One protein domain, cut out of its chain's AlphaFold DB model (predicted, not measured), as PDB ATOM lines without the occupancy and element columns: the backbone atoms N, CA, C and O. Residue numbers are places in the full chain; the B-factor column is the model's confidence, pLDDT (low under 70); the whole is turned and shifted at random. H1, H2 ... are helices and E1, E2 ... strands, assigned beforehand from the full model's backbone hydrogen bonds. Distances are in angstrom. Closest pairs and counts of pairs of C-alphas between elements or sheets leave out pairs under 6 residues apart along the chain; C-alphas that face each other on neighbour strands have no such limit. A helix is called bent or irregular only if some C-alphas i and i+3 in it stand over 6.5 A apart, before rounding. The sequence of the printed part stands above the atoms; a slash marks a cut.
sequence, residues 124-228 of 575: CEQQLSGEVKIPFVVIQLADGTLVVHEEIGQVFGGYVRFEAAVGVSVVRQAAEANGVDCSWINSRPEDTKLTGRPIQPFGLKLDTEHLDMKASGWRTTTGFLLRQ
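AT A GLANCE: This is residues 124 to 228 of the 575 residues of an uncharacterized protein of Coccomyxa subellipsoidea (strain C-169) (UniProt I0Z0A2). Three long antiparallel strands, E3, E4 and E5, lie side by side in a twisted, curled sheet, with H2 over E3 and E4 towards one end and E1, E2 and H1 gathered at the other. E6 pairs with the bent end of E5. The printed part has 105 residues with three named helices and six named strands, in the order E1 E2 H1 E3 H2 H3 E4 E5 E6; the mixed sheet runs E2 E1 E3 E4 E5 E6, and the class is mixed. The whole is only just compact, close to loose, with a radius of gyration of the C-alphas of 15.5 A and spans of 43 by 30 by 23 A.

IN THESE COORDINATES: E4, residues 198 to 208, is 29.6 A long from first to last C-alpha; E5, residues 211 to 220, 26.8 A; E3, residues 159 to 166, 23.4 A. E1 is residues 124 to 128, E2 146 to 149, E6 224 to 226. H2 is residues 168 to 177, H1 150 to 156, H3 183 to 186. C-alpha 124 is at (32.281, 19.831, -40.638) and C-alpha 226 at (3.988, 12.418, -30.285).

HOW THE PARTS SIT: E4, E5 and E6 form a meander, each strand the antiparallel neighbour of the one before; N 204 and O 215 are 2.8 A apart, and N 218 and O 225 2.8 A. E5 bends by 58 degrees at residue 217. E3 is antiparallel to E4, with N 163 and O 205 at 2.8 A. E1 is parallel to E3, with no N and O within hydrogen-bond range; E1 and E2 are a hairpin, with N 124 and O 148 at 3.3 A. The sheet has helices on both faces, three layers, H2 on one and H1 on the other. H2 has a height over the sheet of 8.6 A; its closest C-alpha pair with E4 is Val 168 and Pro 201, 6.0 A. H3 only grazes the sheet with residues 184 to 186. In H1 and H2 every O i to N i+4 pair is within hydrogen-bond range; H3 is too short for one.

THE WHOLE: The C-alphas farthest apart, of Cys 124 and Glu 190, are 43.0 A apart. The printed part has no cut. The links E1 to E2 and H3 to E4 are long. Residues 124 to 148 have pLDDT under 70.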
ATOM      1  N   CYS A 124      32.569  20.338 -39.298       40.75
ATOM      2  CA  CYS A 124      32.281  19.831 -40.638       40.75
ATOM      3  C   CYS A 124      31.182  20.684 -41.276       40.75
ATOM      4  O   CYS A 124      30.109  20.878 -40.701       40.75
ATOM      5  N   GLU A 125      31.452  21.192 -42.476       44.34
ATOM      6  CA  GLU A 125      30.464  21.883 -43.297       44.34
ATOM      7  C   GLU A 125      29.568  20.865 -44.011       44.34
ATOM      8  O   GLU A 125      30.048  20.048 -44.795       44.34
ATOM      9  N   GLN A 126      28.258  20.910 -43.751       45.19
ATOM     10  CA  GLN A 126      27.284  20.051 -44.435       45.19
ATOM     11  C   GLN A 126      26.407  20.838 -45.403       45.19
ATOM     12  O   GLN A 126      25.823  21.864 -45.040       45.19
ATOM     13  N   GLN A 127      26.284  20.326 -46.632       38.78
ATOM     14  CA  GLN A 127      25.443  20.914 -47.666       38.78
ATOM     15  C   GLN A 127      23.983  20.499 -47.437       38.78
ATOM     16  O   GLN A 127      23.587  19.346 -47.614       38.78
ATOM     17  N   LEU A 128      23.164  21.462 -47.029       43.09
ATOM     18  CA  LEU A 128      21.726  21.290 -46.856       43.09
ATOM     19  C   LEU A 128      21.015  21.589 -48.175       43.09
ATOM     20  O   LEU A 128      21.210  22.647 -48.769       43.09
ATOM     21  N   SER A 129      20.144  20.686 -48.622       37.12
ATOM     22  CA  SER A 129      19.190  20.987 -49.689       37.12
ATOM     23  C   SER A 129      17.784  20.601 -49.241       37.12
ATOM     24  O   SER A 129      17.543  19.521 -48.702       37.12
ATOM     25  N   GLY A 130      16.844  21.524 -49.416       40.56
ATOM     26  CA  GLY A 130      15.435  21.335 -49.088       40.56
ATOM     27  C   GLY A 130      14.587  22.112 -50.082       40.56
ATOM     28  O   GLY A 130      14.990  23.183 -50.523       40.56
ATOM     29  N   GLU A 131      13.432  21.581 -50.467       34.38
ATOM     30  CA  GLU A 131      12.500  22.234 -51.393       34.38
ATOM     31  C   GLU A 131      11.377  22.919 -50.598       34.38
ATOM     32  O   GLU A 131      10.727  22.293 -49.760       34.38
ATOM     33  N   VAL A 132      11.144  24.212 -50.856       36.75
ATOM     34  CA  VAL A 132      10.081  25.009 -50.223       36.75
ATOM     35  C   VAL A 132       8.803  24.936 -51.052       36.75
ATOM     36  O   VAL A 132       8.753  25.403 -52.189       36.75
ATOM     37  N   LYS A 133       7.724  24.446 -50.439       34.91
ATOM     38  CA  LYS A 133       6.347  24.733 -50.860       34.91
ATOM     39  C   LYS A 133       5.635  25.354 -49.663       34.91
ATOM     40  O   LYS A 133       5.847  24.927 -48.540       34.91
ATOM     41  N   ILE A 134       4.830  26.395 -49.849       30.58
ATOM     42  CA  ILE A 134       3.930  26.909 -48.800       30.58
ATOM     43  C   ILE A 134       2.617  26.120 -48.928       30.58
ATOM     44  O   ILE A 134       2.166  25.933 -50.060       30.58
ATOM     45  N   PRO A 135       2.015  25.617 -47.826       32.44
ATOM     46  CA  PRO A 135       2.133  26.084 -46.439       32.44
ATOM     47  C   PRO A 135       3.017  25.204 -45.535       32.44
ATOM     48  O   PRO A 135       2.555  24.669 -44.529       32.44
ATOM     49  N   PHE A 136       4.299  25.077 -45.868       41.50
ATOM     50  CA  PHE A 136       5.292  24.366 -45.074       41.50
ATOM     51  C   PHE A 136       6.341  25.372 -44.571       41.50
ATOM     52  O   PHE A 136       6.698  26.312 -45.281       41.50
ATOM     53  N   VAL A 137       6.825  25.200 -43.338       33.12
ATOM     54  CA  VAL A 137       8.043  25.877 -42.867       33.12
ATOM     55  C   VAL A 137       9.195  24.934 -43.165       33.12
ATOM     56  O   VAL A 137       9.326  23.890 -42.531       33.12
ATOM     57  N   VAL A 138       9.999  25.302 -44.155       39.84
ATOM     58  CA  VAL A 138      11.251  24.634 -44.501       39.84
ATOM     59  C   VAL A 138      12.355  25.645 -44.229       39.84
ATOM     60  O   VAL A 138      12.318  26.761 -44.744       39.84
ATOM     61  N   ILE A 139      13.309  25.277 -43.377       39.50
ATOM     62  CA  ILE A 139      14.502  26.085 -43.140       39.50
ATOM     63  C   ILE A 139      15.432  25.825 -44.325       39.50
ATOM     64  O   ILE A 139      16.140  24.823 -44.361       39.50
ATOM     65  N   GLN A 140      15.370  26.700 -45.325       38.34
ATOM     66  CA  GLN A 140      16.416  26.832 -46.332       38.34
ATOM     67  C   GLN A 140      17.415  27.860 -45.813       38.34
ATOM     68  O   GLN A 140      17.067  29.028 -45.641       38.34
ATOM     69  N   LEU A 141      18.650  27.437 -45.570       44.03
ATOM     70  CA  LEU A 141      19.755  28.377 -45.525       44.03
ATOM     71  C   LEU A 141      20.234  28.515 -46.974       44.03
ATOM     72  O   LEU A 141      20.691  27.537 -47.557       44.03
ATOM     73  N   ALA A 142      20.045  29.688 -47.577       33.56
ATOM     74  CA  ALA A 142      20.340  29.954 -48.994       33.56
ATOM     75  C   ALA A 142      21.835  29.781 -49.358       33.56
ATOM     76  O   ALA A 142      22.192  29.714 -50.531       33.56
ATOM     77  N   ASP A 143      22.670  29.690 -48.328       43.78
ATOM     78  CA  ASP A 143      24.126  29.702 -48.313       43.78
ATOM     79  C   ASP A 143      24.686  29.102 -46.999       43.78
ATOM     80  O   ASP A 143      25.885  29.158 -46.742       43.78
ATOM     81  N   GLY A 144      23.834  28.536 -46.134       41.97
ATOM     82  CA  GLY A 144      24.230  28.193 -44.768       41.97
ATOM     83  C   GLY A 144      24.584  26.731 -44.596       41.97
ATOM     84  O   GLY A 144      23.739  25.837 -44.604       41.97
ATOM     85  N   THR A 145      25.862  26.521 -44.348       49.44
ATOM     86  CA  THR A 145      26.382  25.353 -43.666       49.44
ATOM     87  C   THR A 145      25.750  25.272 -42.278       49.44
ATOM     88  O   THR A 145      25.887  26.171 -41.446       49.44
ATOM     89  N   LEU A 146      25.024  24.182 -42.008       57.06
ATOM     90  CA  LEU A 146      24.803  23.793 -40.622       57.06
ATOM     91  C   LEU A 146      26.142  23.275 -40.132       57.06
ATOM     92  O   LEU A 146      26.588  22.196 -40.518       57.06
ATOM     93  N   VAL A 147      26.783  24.094 -39.312       60.94
ATOM     94  CA  VAL A 147      27.978  23.707 -38.587       60.94
ATOM     95  C   VAL A 147      27.546  22.672 -37.562       60.94
ATOM     96  O   VAL A 147      27.007  22.996 -36.503       60.94
ATOM     97  N   VAL A 148      27.715  21.409 -37.928       68.62
ATOM     98  CA  VAL A 148      27.600  20.298 -36.998       68.62
ATOM     99  C   VAL A 148      28.992  19.947 -36.513       68.62
ATOM    100  O   VAL A 148      29.983  20.069 -37.238       68.62
ATOM    101  N   HIS A 149      29.056  19.472 -35.277       74.75
ATOM    102  CA  HIS A 149      30.260  18.817 -34.800       74.75
ATOM    103  C   HIS A 149      30.620  17.684 -35.773       74.75
ATOM    104  O   HIS A 149      29.724  16.955 -36.212       74.75
ATOM    105  N   GLU A 150      31.901  17.526 -36.119       77.25
ATOM    106  CA  GLU A 150      32.347  16.534 -37.109       77.25
ATOM    107  C   GLU A 150      31.788  15.132 -36.818       77.25
ATOM    108  O   GLU A 150      31.345  14.433 -37.725       77.25
ATOM    109  N   GLU A 151      31.708  14.754 -35.538       80.50
ATOM    110  CA  GLU A 151      31.100  13.494 -35.088       80.50
ATOM    111  C   GLU A 151      29.671  13.286 -35.604       80.50
ATOM    112  O   GLU A 151      29.321  12.195 -36.049       80.50
ATOM    113  N   ILE A 152      28.840  14.329 -35.545       80.38
ATOM    114  CA  ILE A 152      27.454  14.291 -36.020       80.38
ATOM    115  C   ILE A 152      27.450  14.221 -37.543       80.38
ATOM    116  O   ILE A 152      26.683  13.448 -38.121       80.38
ATOM    117  N   GLY A 153      28.345  14.969 -38.190       80.56
ATOM    118  CA  GLY A 153      28.447  14.964 -39.640       80.56
ATOM    119  C   GLY A 153      28.827  13.596 -40.209       80.56
ATOM    120  O   GLY A 153      28.199  13.117 -41.149       80.56
ATOM    121  N   GLN A 154      29.769  12.898 -39.568       84.31
ATOM    122  CA  GLN A 154      30.145  11.524 -39.922       84.31
ATOM    123  C   GLN A 154      29.011  10.506 -39.691       84.31
ATOM    124  O   GLN A 154      29.013   9.428 -40.289       84.31
ATOM    125  N   VAL A 155      28.050  10.811 -38.811       85.31
ATOM    126  CA  VAL A 155      26.879   9.956 -38.565       85.31
ATOM    127  C   VAL A 155      25.756  10.237 -39.560       85.31
ATOM    128  O   VAL A 155      25.092   9.291 -39.967       85.31
ATOM    129  N   PHE A 156      25.530  11.490 -39.960       83.00
ATOM    130  CA  PHE A 156      24.456  11.851 -40.895       83.00
ATOM    131  C   PHE A 156      24.855  11.721 -42.372       83.00
ATOM    132  O   PHE A 156      23.975  11.482 -43.202       83.00
ATOM    133  N   GLY A 157      26.149  11.799 -42.686       85.88
ATOM    134  CA  GLY A 157      26.683  11.778 -44.050       85.88
ATOM    135  C   GLY A 157      26.615  13.145 -44.732       85.88
ATOM    136  O   GLY A 157      26.392  14.156 -44.074       85.88
ATOM    137  N   GLY A 158      26.843  13.202 -46.046       79.50
ATOM    138  CA  GLY A 158      27.106  14.457 -46.767       79.50
ATOM    139  C   GLY A 158      25.903  15.382 -46.983       79.50
ATOM    140  O   GLY A 158      26.088  16.544 -47.346       79.50
ATOM    141  N   TYR A 159      24.678  14.894 -46.769       82.25
ATOM    142  CA  TYR A 159      23.456  15.678 -46.940       82.25
ATOM    143  C   TYR A 159      22.435  15.396 -45.844       82.25
ATOM    144  O   TYR A 159      22.339  14.287 -45.314       82.25
ATOM    145  N   VAL A 160      21.609  16.403 -45.569       79.38
ATOM    146  CA  VAL A 160      20.482  16.318 -44.640       79.38
ATOM    147  C   VAL A 160      19.259  16.945 -45.306       79.38
ATOM    148  O   VAL A 160      19.288  18.105 -45.715       79.38
ATOM    149  N   ARG A 161      18.166  16.187 -45.416       83.44
ATOM    150  CA  ARG A 161      16.862  16.643 -45.907       83.44
ATOM    151  C   ARG A 161      15.848  16.562 -44.778       83.44
ATOM    152  O   ARG A 161      15.660  15.518 -44.164       83.44
ATOM    153  N   PHE A 162      15.144  17.657 -44.535       84.25
ATOM    154  CA  PHE A 162      14.114  17.734 -43.505       84.25
ATOM    155  C   PHE A 162      12.775  18.149 -44.112       84.25
ATOM    156  O   PHE A 162      12.687  19.136 -44.840       84.25
ATOM    157  N   GLU A 163      11.722  17.410 -43.779       85.56
ATOM    158  CA  GLU A 163      10.349  17.683 -44.185       85.56
ATOM    159  C   GLU A 163       9.460  17.793 -42.946       85.56
ATOM    160  O   GLU A 163       9.386  16.877 -42.124       85.56
ATOM    161  N   ALA A 164       8.744  18.909 -42.830       87.69
ATOM    162  CA  ALA A 164       7.771  19.135 -41.772       87.69
ATOM    163  C   ALA A 164       6.412  19.501 -42.371       87.69
ATOM    164  O   ALA A 164       6.270  20.512 -43.054       87.69
ATOM    165  N   ALA A 165       5.396  18.699 -42.074       90.19
ATOM    166  CA  ALA A 165       4.006  18.964 -42.407       90.19
ATOM    167  C   ALA A 165       3.259  19.382 -41.139       90.19
ATOM    168  O   ALA A 165       3.328  18.687 -40.128       90.19
ATOM    169  N   VAL A 166       2.519  20.492 -41.178       92.69
ATOM    170  CA  VAL A 166       1.703  20.964 -40.047       92.69
ATOM    171  C   VAL A 166       0.309  21.330 -40.543       92.69
ATOM    172  O   VAL A 166       0.154  22.030 -41.539       92.69
ATOM    173  N   GLY A 167      -0.719  20.875 -39.830       94.88
ATOM    174  CA  GLY A 167      -2.120  21.083 -40.189       94.88
ATOM    175  C   GLY A 167      -2.745  19.888 -40.913       94.88
ATOM    176  O   GLY A 167      -2.069  19.071 -41.530       94.88
ATOM    177  N   VAL A 168      -4.069  19.765 -40.808       94.62
ATOM    178  CA  VAL A 168      -4.812  18.554 -41.208       94.62
ATOM    179  C   VAL A 168      -4.634  18.209 -42.689       94.62
ATOM    180  O   VAL A 168      -4.303  17.071 -43.005       94.62
ATOM    181  N   SER A 169      -4.845  19.168 -43.597       94.81
ATOM    182  CA  SER A 169      -4.741  18.939 -45.047       94.81
ATOM    183  C   SER A 169      -3.321  18.566 -45.468       94.81
ATOM    184  O   SER A 169      -3.123  17.596 -46.193       94.81
ATOM    185  N   VAL A 170      -2.340  19.303 -44.948       91.69
ATOM    186  CA  VAL A 170      -0.919  19.152 -45.269       91.69
ATOM    187  C   VAL A 170      -0.383  17.807 -44.790       91.69
ATOM    188  O   VAL A 170       0.264  17.090 -45.546       91.69
ATOM    189  N   VAL A 171      -0.695  17.426 -43.546       93.75
ATOM    190  CA  VAL A 171      -0.261  16.141 -42.987       93.75
ATOM    191  C   VAL A 171      -0.925  14.977 -43.721       93.75
ATOM    192  O   VAL A 171      -0.256  13.980 -43.960       93.75
ATOM    193  N   ARG A 172      -2.195  15.091 -44.138       95.75
ATOM    194  CA  ARG A 172      -2.847  14.054 -44.963       95.75
ATOM    195  C   ARG A 172      -2.176  13.895 -46.323       95.75
ATOM    196  O   ARG A 172      -1.874  12.771 -46.696       95.75
ATOM    197  N   GLN A 173      -1.895  14.999 -47.017       93.19
ATOM    198  CA  GLN A 173      -1.210  14.963 -48.310       93.19
ATOM    199  C   GLN A 173       0.197  14.360 -48.185       93.19
ATOM    200  O   GLN A 173       0.582  13.511 -48.984       93.19
ATOM    201  N   ALA A 174       0.954  14.761 -47.160       90.25
ATOM    202  CA  ALA A 174       2.279  14.209 -46.897       90.25
ATOM    203  C   ALA A 174       2.216  12.721 -46.519       90.25
ATOM    204  O   ALA A 174       3.054  11.936 -46.957       90.25
ATOM    205  N   ALA A 175       1.225  12.318 -45.722       91.19
ATOM    206  CA  ALA A 175       1.025  10.927 -45.343       91.19
ATOM    207  C   ALA A 175       0.638  10.062 -46.553       91.19
ATOM    208  O   ALA A 175       1.217   8.997 -46.729       91.19
ATOM    209  N   GLU A 176      -0.249  10.542 -47.425       92.50
ATOM    210  CA  GLU A 176      -0.619   9.874 -48.678       92.50
ATOM    211  C   GLU A 176       0.591   9.708 -49.606       92.50
ATOM    212  O   GLU A 176       0.867   8.598 -50.057       92.50
ATOM    213  N   ALA A 177       1.380  10.770 -49.805       90.00
ATOM    214  CA  ALA A 177       2.593  10.727 -50.623       90.00
ATOM    215  C   ALA A 177       3.657   9.745 -50.093       90.00
ATOM    216  O   ALA A 177       4.436   9.202 -50.870       90.00
ATOM    217  N   ASN A 178       3.690   9.506 -48.777       87.25
ATOM    218  CA  ASN A 178       4.634   8.590 -48.132       87.25
ATOM    219  C   ASN A 178       4.021   7.216 -47.785       87.25
ATOM    220  O   ASN A 178       4.695   6.403 -47.153       87.25
ATOM    221  N   GLY A 179       2.758   6.946 -48.142       89.31
ATOM    222  CA  GLY A 179       2.067   5.696 -47.794       89.31
ATOM    223  C   GLY A 179       1.883   5.466 -46.284       89.31
ATOM    224  O   GLY A 179       1.871   4.324 -45.830       89.31
ATOM    225  N   VAL A 180       1.773   6.533 -45.489       88.94
ATOM    226  CA  VAL A 180       1.614   6.487 -44.028       88.94
ATOM    227  C   VAL A 180       0.138   6.621 -43.645       88.94
ATOM    228  O   VAL A 180      -0.590   7.451 -44.186       88.94
ATOM    229  N   ASP A 181      -0.312   5.841 -42.660       91.62
ATOM    230  CA  ASP A 181      -1.657   5.977 -42.089       91.62
ATOM    231  C   ASP A 181      -1.868   7.371 -41.460       91.62
ATOM    232  O   ASP A 181      -1.143   7.781 -40.548       91.62
ATOM    233  N   CYS A 182      -2.908   8.078 -41.915       94.38
ATOM    234  CA  CYS A 182      -3.316   9.395 -41.417       94.38
ATOM    235  C   CYS A 182      -4.667   9.402 -40.678       94.38
ATOM    236  O   CYS A 182      -5.164  10.472 -40.312       94.38
ATOM    237  N   SER A 183      -5.263   8.231 -40.416       94.62
ATOM    238  CA  SER A 183      -6.563   8.113 -39.734       94.62
ATOM    239  C   SER A 183      -6.567   8.740 -38.332       94.62
ATOM    240  O   SER A 183      -7.571   9.305 -37.897       94.62
ATOM    241  N   TRP A 184      -5.413   8.734 -37.665       94.69
ATOM    242  CA  TRP A 184      -5.183   9.318 -36.343       94.69
ATOM    243  C   TRP A 184      -5.444  10.817 -36.239       94.69
ATOM    244  O   TRP A 184      -5.703  11.314 -35.147       94.69
ATOM    245  N   ILE A 185      -5.400  11.550 -37.353       96.19
ATOM    246  CA  ILE A 185      -5.663  12.994 -37.365       96.19
ATOM    247  C   ILE A 185      -7.112  13.287 -36.942       96.19
ATOM    248  O   ILE A 185      -7.410  14.366 -36.435       96.19
ATOM    249  N   ASN A 186      -8.013  12.317 -37.116       95.38
ATOM    250  CA  ASN A 186      -9.413  12.440 -36.719       95.38
ATOM    251  C   ASN A 186      -9.618  12.249 -35.206       95.38
ATOM    252  O   ASN A 186     -10.643  12.664 -34.675       95.38
ATOM    253  N   SER A 187      -8.638  11.663 -34.513       94.81
ATOM    254  CA  SER A 187      -8.683  11.374 -33.079       94.81
ATOM    255  C   SER A 187      -7.773  12.341 -32.333       94.81
ATOM    256  O   SER A 187      -6.635  12.020 -31.983       94.81
ATOM    257  N   ARG A 188      -8.264  13.566 -32.123       95.75
ATOM    258  CA  ARG A 188      -7.528  14.581 -31.364       95.75
ATOM    259  C   ARG A 188      -7.352  14.119 -29.905       95.75
ATOM    260  O   ARG A 188      -8.350  13.747 -29.291       95.75
ATOM    261  N   PRO A 189      -6.127  14.156 -29.346       95.81
ATOM    262  CA  PRO A 189      -5.901  13.796 -27.953       95.81
ATOM    263  C   PRO A 189      -6.576  14.793 -27.005       95.81
ATOM    264  O   PRO A 189      -6.857  15.934 -27.377       95.81
ATOM    265  N   GLU A 190      -6.837  14.352 -25.779       96.25
ATOM    266  CA  GLU A 190      -7.419  15.200 -24.740       96.25
ATOM    267  C   GLU A 190      -6.428  16.265 -24.257       96.25
ATOM    268  O   GLU A 190      -5.205  16.096 -24.305       96.25
ATOM    269  N   ASP A 191      -6.973  17.380 -23.777       96.06
ATOM    270  CA  ASP A 191      -6.190  18.448 -23.171       96.06
ATOM    271  C   ASP A 191      -5.692  17.974 -21.791       96.06
ATOM    272  O   ASP A 191      -6.484  17.593 -20.929       96.06
ATOM    273  N   THR A 192      -4.380  18.033 -21.547       95.38
ATOM    274  CA  THR A 192      -3.807  17.713 -20.228       95.38
ATOM    275  C   THR A 192      -2.985  18.878 -19.692       95.38
ATOM    276  O   THR A 192      -2.482  19.707 -20.451       95.38
ATOM    277  N   LYS A 193      -2.804  18.943 -18.366       94.31
ATOM    278  CA  LYS A 193      -1.955  19.973 -17.740       94.31
ATOM    279  C   LYS A 193      -0.499  19.898 -18.204       94.31
ATOM    280  O   LYS A 193       0.150  20.932 -18.291       94.31
ATOM    281  N   LEU A 194      -0.003  18.689 -18.478       92.44
ATOM    282  CA  LEU A 194       1.390  18.448 -18.853       92.44
ATOM    283  C   LEU A 194       1.648  18.770 -20.328       92.44
ATOM    284  O   LEU A 194       2.632  19.418 -20.656       92.44
ATOM    285  N   THR A 195       0.760  18.316 -21.212       93.38
ATOM    286  CA  THR A 195       0.948  18.411 -22.668       93.38
ATOM    287  C   THR A 195       0.279  19.633 -23.281       93.38
ATOM    288  O   THR A 195       0.442  19.875 -24.473       93.38
ATOM    289  N   GLY A 196      -0.529  20.365 -22.514       95.69
ATOM    290  CA  GLY A 196      -1.330  21.475 -23.009       95.69
ATOM    291  C   GLY A 196      -2.452  21.042 -23.954       95.69
ATOM    292  O   GLY A 196      -2.780  19.861 -24.098       95.69
ATOM    293  N   ARG A 197      -3.051  22.038 -24.611       96.88
ATOM    294  CA  ARG A 197      -4.148  21.853 -25.565       96.88
ATOM    295  C   ARG A 197      -3.593  21.545 -26.961       96.88
ATOM    296  O   ARG A 197      -2.817  22.358 -27.469       96.88
ATOM    297  N   PRO A 198      -4.007  20.459 -27.640       97.06
ATOM    298  CA  PRO A 198      -3.628  20.205 -29.027       97.06
ATOM    299  C   PRO A 198      -4.200  21.265 -29.974       97.06
ATOM    300  O   PRO A 198      -5.372  21.639 -29.898       97.06
ATOM    301  N   ILE A 199      -3.357  21.763 -30.873       96.88
ATOM    302  CA  ILE A 199      -3.655  22.850 -31.807       96.88
ATOM    303  C   ILE A 199      -3.789  22.301 -33.227       96.88
ATOM    304  O   ILE A 199      -4.822  22.498 -33.861       96.88
ATOM    305  N   GLN A 200      -2.755  21.620 -33.733       97.12
ATOM    306  CA  GLN A 200      -2.674  21.140 -35.118       97.12
ATOM    307  C   GLN A 200      -1.902  19.817 -35.184       97.12
ATOM    308  O   GLN A 200      -0.923  19.673 -34.454       97.12
ATOM    309  N   PRO A 201      -2.285  18.864 -36.053       97.44
ATOM    310  CA  PRO A 201      -1.466  17.684 -36.296       97.44
ATOM    311  C   PRO A 201      -0.163  18.088 -36.989       97.44
ATOM    312  O   PRO A 201      -0.117  19.097 -37.698       97.44
ATOM    313  N   PHE A 202       0.880  17.286 -36.815       96.00
ATOM    314  CA  PHE A 202       2.138  17.444 -37.525       96.00
ATOM    315  C   PHE A 202       2.752  16.094 -37.911       96.00
ATOM    316  O   PHE A 202       2.490  15.066 -37.282       96.00
ATOM    317  N   GLY A 203       3.599  16.120 -38.933       94.00
ATOM    318  CA  GLY A 203       4.491  15.034 -39.318       94.00
ATOM    319  C   GLY A 203       5.879  15.593 -39.605       94.00
ATOM    320  O   GLY A 203       5.995  16.642 -40.232       94.00
ATOM    321  N   LEU A 204       6.910  14.908 -39.126       92.38
ATOM    322  CA  LEU A 204       8.315  15.199 -39.381       92.38
ATOM    323  C   LEU A 204       8.953  13.987 -40.045       92.38
ATOM    324  O   LEU A 204       8.764  12.853 -39.592       92.38
ATOM    325  N   LYS A 205       9.741  14.246 -41.079       92.31
ATOM    326  CA  LYS A 205      10.618  13.277 -41.719       92.31
ATOM    327  C   LYS A 205      11.992  13.915 -41.869       92.31
ATOM    328  O   LYS A 205      12.106  15.048 -42.326       92.31
ATOM    329  N   LEU A 206      13.016  13.198 -41.449       90.12
ATOM    330  CA  LEU A 206      14.413  13.562 -41.623       90.12
ATOM    331  C   LEU A 206      15.056  12.431 -42.407       90.12
ATOM    332  O   LEU A 206      14.960  11.280 -41.997       90.12
ATOM    333  N   ASP A 207      15.660  12.774 -43.528       90.75
ATOM    334  CA  ASP A 207      16.265  11.840 -44.460       90.75
ATOM    335  C   ASP A 207      17.681  12.331 -44.750       90.75
ATOM    336  O   ASP A 207      17.886  13.448 -45.224       90.75
ATOM    337  N   THR A 208      18.669  11.539 -44.378       89.75
ATOM    338  CA  THR A 208      20.089  11.817 -44.594       89.75
ATOM    339  C   THR A 208      20.708  10.625 -45.309       89.75
ATOM    340  O   THR A 208      20.073   9.588 -45.487       89.75
ATOM    341  N   GLU A 209      21.981  10.722 -45.682       88.69
ATOM    342  CA  GLU A 209      22.692   9.597 -46.302       88.69
ATOM    343  C   GLU A 209      22.659   8.314 -45.452       88.69
ATOM    344  O   GLU A 209      22.687   7.192 -45.967       88.69
ATOM    345  N   HIS A 210      22.620   8.473 -44.131       92.50
ATOM    346  CA  HIS A 210      22.731   7.376 -43.182       92.50
ATOM    347  C   HIS A 210      21.587   7.319 -42.170       92.50
ATOM    348  O   HIS A 210      21.594   6.414 -41.346       92.50
ATOM    349  N   LEU A 211      20.611   8.228 -42.196       93.62
ATOM    350  CA  LEU A 211      19.534   8.298 -41.205       93.62
ATOM    351  C   LEU A 211      18.180   8.583 -41.867       93.62
ATOM    352  O   LEU A 211      17.985   9.649 -42.435       93.62
ATOM    353  N   ASP A 212      17.209   7.686 -41.675       95.38
ATOM    354  CA  ASP A 212      15.779   7.949 -41.906       95.38
ATOM    355  C   ASP A 212      15.068   8.016 -40.551       95.38
ATOM    356  O   ASP A 212      14.978   7.016 -39.835       95.38
ATOM    357  N   MET A 213      14.561   9.188 -40.177       95.56
ATOM    358  CA  MET A 213      13.788   9.399 -38.956       95.56
ATOM    359  C   MET A 213      12.394   9.924 -39.277       95.56
ATOM    360  O   MET A 213      12.206  10.834 -40.082       95.56
ATOM    361  N   LYS A 214      11.396   9.386 -38.572       94.94
ATOM    362  CA  LYS A 214       9.988   9.767 -38.700       94.94
ATOM    363  C   LYS A 214       9.380  10.028 -37.331       94.94
ATOM    364  O   LYS A 214       9.508   9.219 -36.411       94.94
ATOM    365  N   ALA A 215       8.660  11.137 -37.216       96.12
ATOM    366  CA  ALA A 215       7.858  11.469 -36.048       96.12
ATOM    367  C   ALA A 215       6.511  12.046 -36.489       96.12
ATOM    368  O   ALA A 215       6.406  12.727 -37.504       96.12
ATOM    369  N   SER A 216       5.452  11.774 -35.736       96.62
ATOM    370  CA  SER A 216       4.131  12.344 -36.007       96.62
ATOM    371  C   SER A 216       3.361  12.536 -34.714       96.62
ATOM    372  O   SER A 216       3.609  11.845 -33.720       96.62
ATOM    373  N   GLY A 217       2.434  13.487 -34.714       97.25
ATOM    374  CA  GLY A 217       1.671  13.807 -33.522       97.25
ATOM    375  C   GLY A 217       0.899  15.110 -33.635       97.25
ATOM    376  O   GLY A 217       0.443  15.495 -34.709       97.25
ATOM    377  N   TRP A 218       0.752  15.796 -32.509       97.88
ATOM    378  CA  TRP A 218       0.025  17.050 -32.386       97.88
ATOM    379  C   TRP A 218       0.913  18.149 -31.821       97.88
ATOM    380  O   TRP A 218       1.518  17.987 -30.770       97.88
ATOM    381  N   ARG A 219       0.956  19.306 -32.482       97.25
ATOM    382  CA  ARG A 219       1.461  20.533 -31.874       97.25
ATOM    383  C   ARG A 219       0.471  20.951 -30.802       97.25
ATOM    384  O   ARG A 219      -0.726  21.026 -31.077       97.25
ATOM    385  N   THR A 220       0.957  21.253 -29.615       97.38
ATOM    386  CA  THR A 220       0.163  21.704 -28.477       97.38
ATOM    387  C   THR A 220       0.530  23.139 -28.104       97.38
ATOM    388  O   THR A 220       1.374  23.768 -28.742       97.38
ATOM    389  N   THR A 221      -0.127  23.698 -27.091       96.75
ATOM    390  CA  THR A 221       0.219  25.020 -26.543       96.75
ATOM    391  C   THR A 221       1.562  25.050 -25.815       96.75
ATOM    392  O   THR A 221       2.091  26.133 -25.599       96.75
ATOM    393  N   THR A 222       2.098  23.893 -25.420       95.88
ATOM    394  CA  THR A 222       3.344  23.767 -24.644       95.88
ATOM    395  C   THR A 222       4.474  23.098 -25.424       95.88
ATOM    396  O   THR A 222       5.603  23.086 -24.945       95.88
ATOM    397  N   GLY A 223       4.195  22.540 -26.608       95.88
ATOM    398  CA  GLY A 223       5.190  21.814 -27.385       95.88
ATOM    399  C   GLY A 223       4.599  20.908 -28.465       95.88
ATOM    400  O   GLY A 223       3.707  21.304 -29.218       95.88
ATOM    401  N   PHE A 224       5.114  19.687 -28.557       96.69
ATOM    402  CA  PHE A 224       4.697  18.644 -29.487       96.69
ATOM    403  C   PHE A 224       4.393  17.362 -28.719       96.69
ATOM    404  O   PHE A 224       5.218  16.872 -27.957       96.69
ATOM    405  N   LEU A 225       3.216  16.796 -28.948       97.81
ATOM    406  CA  LEU A 225       2.773  15.524 -28.401       97.81
ATOM    407  C   LEU A 225       2.862  14.454 -29.488       97.81
ATOM    408  O   LEU A 225       2.078  14.470 -30.437       97.81
ATOM    409  N   LEU A 226       3.811  13.533 -29.364       97.62
ATOM    410  CA  LEU A 226       3.988  12.418 -30.285       97.62
ATOM    411  C   LEU A 226       2.829  11.421 -30.165       97.62
ATOM    412  O   LEU A 226       2.412  11.054 -29.070       97.62
ATOM    413  N   ARG A 227       2.336  10.930 -31.306       96.00
ATOM    414  CA  ARG A 227       1.348   9.836 -31.357       96.00
ATOM    415  C   ARG A 227       1.978   8.503 -30.948       96.00
ATOM    416  O   ARG A 227       1.327   7.665 -30.333       96.00
ATOM    417  N   GLN A 228       3.219   8.296 -31.364       96.62
ATOM    418  CA  GLN A 228       3.985   7.067 -31.192       96.62
ATOM    419  C   GLN A 228       5.469   7.418 -31.045       96.62
ATOM    420  O   GLN A 228       5.844   8.540 -31.406       96.62
TER     421      GLN A 228